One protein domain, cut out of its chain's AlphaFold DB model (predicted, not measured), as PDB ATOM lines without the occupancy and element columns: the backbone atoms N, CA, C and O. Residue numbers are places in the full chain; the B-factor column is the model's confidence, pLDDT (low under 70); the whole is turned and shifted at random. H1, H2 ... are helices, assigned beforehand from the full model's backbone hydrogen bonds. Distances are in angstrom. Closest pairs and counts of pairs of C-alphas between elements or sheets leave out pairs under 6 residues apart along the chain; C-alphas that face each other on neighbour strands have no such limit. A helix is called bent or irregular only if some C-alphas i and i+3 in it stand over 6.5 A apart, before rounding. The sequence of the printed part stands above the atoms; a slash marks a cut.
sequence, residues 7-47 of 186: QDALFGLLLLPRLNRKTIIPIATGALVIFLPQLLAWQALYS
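AT A GLANCE: This is residues 7 to 47 of the 186 residues of an uncharacterized protein of Candidatus Gottesmanbacteria bacterium GW2011_GWA2_47_9 (UniProt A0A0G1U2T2). The shape is an open, lopsided U: a short helix, H1, runs to a turn in residues 15 to 20, and the long bent helix H2 leads back past it and well beyond, with an empty gap between them. The printed part has 41 residues, with two named helices, H1 then H2, and no named strand, and its class is all helix. It is only just loose, close to extended, with a radius of gyration of the C-alphas of 13.3 A, and its flat outline spans 37 by 23 by 11 A.

IN THESE COORDINATES: H1, residues 7 to 14, begins at C-alpha 7 (154.269, 181.337, 153.871) and is 13.2 A long. H2, residues 21 to 46, was assigned as one helix by its hydrogen bonds but is bent: C-alphas 34 and 37 are 6.9 A apart. Its arm H2a, residues 21 to 34, is 20.3 A long; H2b, residues 37 to 46, is 13.9 A long and ends at C-alpha 46 (169.725, 198.195, 150.937).

HOW THE PARTS SIT: H1 is apart from H2a and from H2b. The two arms stand at a steep tilt of 46 degrees. Every O i to N i+4 pair is within hydrogen-bond range in H2b, 8 of 10 in H2a and 0 of 4 in H1, where 5 of 5 O i to N i+3 pairs are.

THE WHOLE: The C-alphas of Pro 17 and Leu 45, the two farthest apart, are 37.4 A apart. Residues 7 to 15 and 28 to 47 stand free. The link from H1 to H2 is short, the printed part has no cut, and no printed residue is under 70 in pLDDT.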
ATOM      1  N   GLN A   7     155.464 182.133 153.612       77.19
ATOM      2  CA  GLN A   7     154.269 181.337 153.871       77.19
ATOM      3  C   GLN A   7     152.956 181.978 153.383       77.19
ATOM      4  O   GLN A   7     152.060 181.271 152.936       77.19
ATOM      5  N   ASP A   8     152.856 183.314 153.332       78.06
ATOM      6  CA  ASP A   8     151.626 183.992 152.900       78.06
ATOM      7  C   ASP A   8     151.350 183.743 151.402       78.06
ATOM      8  O   ASP A   8     150.205 183.803 150.945       78.06
ATOM      9  N   ALA A   9     152.384 183.369 150.636       78.50
ATOM     10  CA  ALA A   9     152.249 182.947 149.245       78.50
ATOM     11  C   ALA A   9     151.385 181.681 149.089       78.50
ATOM     12  O   ALA A   9     150.764 181.493 148.038       78.50
ATOM     13  N   LEU A  10     151.277 180.843 150.128       80.31
ATOM     14  CA  LEU A  10     150.444 179.638 150.110       80.31
ATOM     15  C   LEU A  10     148.968 179.954 149.876       80.31
ATOM     16  O   LEU A  10     148.281 179.205 149.184       80.31
ATOM     17  N   PHE A  11     148.467 181.085 150.375       76.88
ATOM     18  CA  PHE A  11     147.076 181.484 150.144       76.88
ATOM     19  C   PHE A  11     146.803 181.826 148.677       76.88
ATOM     20  O   PHE A  11     145.667 181.686 148.219       76.88
ATOM     21  N   GLY A  12     147.838 182.172 147.905       75.94
ATOM     22  CA  GLY A  12     147.753 182.292 146.451       75.94
ATOM     23  C   GLY A  12     147.319 180.988 145.771       75.94
ATOM     24  O   GLY A  12     146.616 181.037 144.760       75.94
ATOM     25  N   LEU A  13     147.618 179.822 146.365       77.06
ATOM     26  CA  LEU A  13     147.187 178.513 145.856       77.06
ATOM     27  C   LEU A  13     145.658 178.370 145.821       77.06
ATOM     28  O   LEU A  13     145.132 177.698 144.937       77.06
ATOM     29  N   LEU A  14     144.924 179.036 146.723       75.19
ATOM     30  CA  LEU A  14     143.452 179.049 146.703       75.19
ATOM     31  C   LEU A  14     142.877 179.804 145.508       75.19
ATOM     32  O   LEU A  14     141.730 179.568 145.120       75.19
ATOM     33  N   LEU A  15     143.646 180.742 144.960       75.69
ATOM     34  CA  LEU A  15     143.226 181.570 143.839       75.69
ATOM     35  C   LEU A  15     143.545 180.904 142.501       75.69
ATOM     36  O   LEU A  15     142.816 181.158 141.545       75.69
ATOM     37  N   LEU A  16     144.545 180.010 142.440       77.12
ATOM     38  CA  LEU A  16     144.966 179.319 141.211       77.12
ATOM     39  C   LEU A  16     143.810 178.694 140.409       77.12
ATOM     40  O   LEU A  16     143.749 178.944 139.206       77.12
ATOM     41  N   PRO A  17     142.841 177.972 141.014       75.56
ATOM     42  CA  PRO A  17     141.733 177.373 140.265       75.56
ATOM     43  C   PRO A  17     140.771 178.401 139.653       75.56
ATOM     44  O   PRO A  17     139.920 178.048 138.843       75.56
ATOM     45  N   ARG A  18     140.856 179.666 140.082       73.25
ATOM     46  CA  ARG A  18     140.007 180.779 139.635       73.25
ATOM     47  C   ARG A  18     140.749 181.760 138.724       73.25
ATOM     48  O   ARG A  18     140.151 182.742 138.286       73.25
ATOM     49  N   LEU A  19     142.035 181.531 138.446       80.75
ATOM     50  CA  LEU A  19     142.823 182.389 137.567       80.75
ATOM     51  C   LEU A  19     142.512 182.084 136.097       80.75
ATOM     52  O   LEU A  19     142.767 180.991 135.608       80.75
ATOM     53  N   ASN A  20     142.027 183.094 135.380       84.50
ATOM     54  CA  ASN A  20     141.862 183.095 133.929       84.50
ATOM     55  C   ASN A  20     142.700 184.225 133.306       84.50
ATOM     56  O   ASN A  20     143.049 185.191 133.984       84.50
ATOM     57  N   ARG A  21     142.963 184.178 131.988       77.50
ATOM     58  CA  ARG A  21     143.717 185.246 131.281       77.50
ATOM     59  C   ARG A  21     143.140 186.651 131.514       77.50
ATOM     60  O   ARG A  21     143.890 187.614 131.599       77.50
ATOM     61  N   LYS A  22     141.815 186.756 131.671       83.06
ATOM     62  CA  LYS A  22     141.111 188.020 131.948       83.06
ATOM     63  C   LYS A  22     141.326 188.549 133.370       83.06
ATOM     64  O   LYS A  22     141.229 189.750 133.577       83.06
ATOM     65  N   THR A  23     141.600 187.680 134.342       83.19
ATOM     66  CA  THR A  23     141.789 188.069 135.749       83.19
ATOM     67  C   THR A  23     143.262 188.173 136.127       83.19
ATOM     68  O   THR A  23     143.607 188.973 136.986       83.19
ATOM     69  N   ILE A  24     144.150 187.416 135.477       87.75
ATOM     70  CA  ILE A  24     145.570 187.388 135.846       87.75
ATOM     71  C   ILE A  24     146.285 188.705 135.530       87.75
ATOM     72  O   ILE A  24     147.086 189.161 136.336       87.75
ATOM     73  N   ILE A  25     145.952 189.344 134.403       86.94
ATOM     74  CA  ILE A  25     146.551 190.618 133.987       86.94
ATOM     75  C   ILE A  25     146.232 191.734 134.996       86.94
ATOM     76  O   ILE A  25     147.183 192.308 135.520       86.94
ATOM     77  N   PRO A  26     144.957 192.023 135.342       88.94
ATOM     78  CA  PRO A  26     144.652 193.066 136.321       88.94
ATOM     79  C   PRO A  26     145.173 192.745 137.730       88.94
ATOM     80  O   PRO A  26     145.571 193.655 138.453       88.94
ATOM     81  N   ILE A  27     145.216 191.466 138.129       87.31
ATOM     82  CA  ILE A  27     145.806 191.065 139.418       87.31
ATOM     83  C   ILE A  27     147.315 191.335 139.423       87.31
ATOM     84  O   ILE A  27     147.828 191.909 140.380       87.31
ATOM     85  N   ALA A  28     148.024 190.950 138.361       86.94
ATOM     86  CA  ALA A  28     149.467 191.137 138.255       86.94
ATOM     87  C   ALA A  28     149.845 192.622 138.195       86.94
ATOM     88  O   ALA A  28     150.768 193.042 138.891       86.94
ATOM     89  N   THR A  29     149.116 193.434 137.422       89.31
ATOM     90  CA  THR A  29     149.365 194.880 137.357       89.31
ATOM     91  C   THR A  29     149.054 195.559 138.686       89.31
ATOM     92  O   THR A  29     149.871 196.342 139.164       89.31
ATOM     93  N   GLY A  30     147.935 195.219 139.334       89.19
ATOM     94  CA  GLY A  30     147.600 195.732 140.663       89.19
ATOM     95  C   GLY A  30     148.647 195.362 141.717       89.19
ATOM     96  O   GLY A  30     149.096 196.224 142.471       89.19
ATOM     97  N   ALA A  31     149.097 194.104 141.729       87.44
ATOM     98  CA  ALA A  31     150.156 193.645 142.625       87.44
ATOM     99  C   ALA A  31     151.472 194.396 142.385       87.44
ATOM    100  O   ALA A  31     152.110 194.816 143.348       87.44
ATOM    101  N   LEU A  32     151.852 194.624 141.121       88.75
ATOM    102  CA  LEU A  32     153.056 195.378 140.773       88.75
ATOM    103  C   LEU A  32     152.973 196.826 141.265       88.75
ATOM    104  O   LEU A  32     153.908 197.297 141.904       88.75
ATOM    105  N   VAL A  33     151.856 197.517 141.021       92.38
ATOM    106  CA  VAL A  33     151.659 198.915 141.443       92.38
ATOM    107  C   VAL A  33     151.721 199.045 142.966       92.38
ATOM    108  O   VAL A  33     152.382 199.946 143.476       92.38
ATOM    109  N   ILE A  34     151.091 198.124 143.698       90.25
ATOM    110  CA  ILE A  34     151.101 198.118 145.169       90.25
ATOM    111  C   ILE A  34     152.490 197.764 145.720       90.25
ATOM    112  O   ILE A  34     152.890 198.279 146.764       90.25
ATOM    113  N   PHE A  35     153.234 196.886 145.045       88.38
ATOM    114  CA  PHE A  35     154.551 196.441 145.499       88.38
ATOM    115  C   PHE A  35     155.693 197.373 145.069       88.38
ATOM    116  O   PHE A  35     156.768 197.345 145.668       88.38
ATOM    117  N   LEU A  36     155.470 198.246 144.085       90.75
ATOM    118  CA  LEU A  36     156.487 199.157 143.564       90.75
ATOM    119  C   LEU A  36     157.095 200.080 144.640       90.75
ATOM    120  O   LEU A  36     158.324 200.143 144.707       90.75
ATOM    121  N   PRO A  37     156.320 200.726 145.543       90.56
ATOM    122  CA  PRO A  37     156.901 201.520 146.629       90.56
ATOM    123  C   PRO A  37     157.811 200.696 147.550       90.56
ATOM    124  O   PRO A  37     158.834 201.192 148.012       90.56
ATOM    125  N   GLN A  38     157.472 199.423 147.788       88.44
ATOM    126  CA  GLN A  38     158.284 198.513 148.602       88.44
ATOM    127  C   GLN A  38     159.610 198.160 147.908       88.44
ATOM    128  O   GLN A  38     160.645 198.133 148.574       88.44
ATOM    129  N   LEU A  39     159.598 197.927 146.590       88.56
ATOM    130  CA  LEU A  39     160.808 197.672 145.795       88.56
ATOM    131  C   LEU A  39     161.738 198.889 145.768       88.56
ATOM    132  O   LEU A  39     162.942 198.749 145.977       88.56
ATOM    133  N   LEU A  40     161.178 200.084 145.557       90.56
ATOM    134  CA  LEU A  40     161.939 201.335 145.576       90.56
ATOM    135  C   LEU A  40     162.544 201.601 146.958       90.56
ATOM    136  O   LEU A  40     163.708 201.981 147.050       90.56
ATOM    137  N   ALA A  41     161.794 201.336 148.033       90.00
ATOM    138  CA  ALA A  41     162.306 201.443 149.395       90.00
ATOM    139  C   ALA A  41     163.483 200.489 149.644       90.00
ATOM    140  O   ALA A  41     164.477 200.884 150.249       90.00
ATOM    141  N   TRP A  42     163.414 199.245 149.158       89.25
ATOM    142  CA  TRP A  42     164.533 198.310 149.284       89.25
ATOM    143  C   TRP A  42     165.761 198.739 148.483       89.25
ATOM    144  O   TRP A  42     166.874 198.669 149.008       89.25
ATOM    145  N   GLN A  43     165.572 199.248 147.264       91.94
ATOM    146  CA  GLN A  43     166.675 199.761 146.454       91.94
ATOM    147  C   GLN A  43     167.337 200.984 147.107       91.94
ATOM    148  O   GLN A  43     168.563 201.077 147.121       91.94
ATOM    149  N   ALA A  44     166.546 201.888 147.689       92.50
ATOM    150  CA  ALA A  44     167.052 203.078 148.371       92.50
ATOM    151  C   ALA A  44     167.798 202.754 149.680       92.50
ATOM    152  O   ALA A  44     168.795 203.399 149.981       92.50
ATOM    153  N   LEU A  45     167.330 201.766 150.453       89.81
ATOM    154  CA  LEU A  45     167.879 201.452 151.782       89.81
ATOM    155  C   LEU A  45     168.991 200.400 151.766       89.81
ATOM    156  O   LEU A  45     169.935 200.487 152.543       89.81
ATOM    157  N   TYR A  46     168.860 199.378 150.921       87.62
ATOM    158  CA  TYR A  46     169.725 198.195 150.937       87.62
ATOM    159  C   TYR A  46     170.478 197.984 149.623       87.62
ATOM    160  O   TYR A  46     171.208 197.000 149.504       87.62
ATOM    161  N   SER A  47     170.270 198.859 148.627       88.50
ATOM    162  CA  SER A  47     170.821 198.724 147.268       88.50
ATOM    163  C   SER A  47     170.517 197.363 146.624       88.50
ATOM    164  O   SER A  47     171.295 196.845 145.823       88.50
TER     165      SER A  47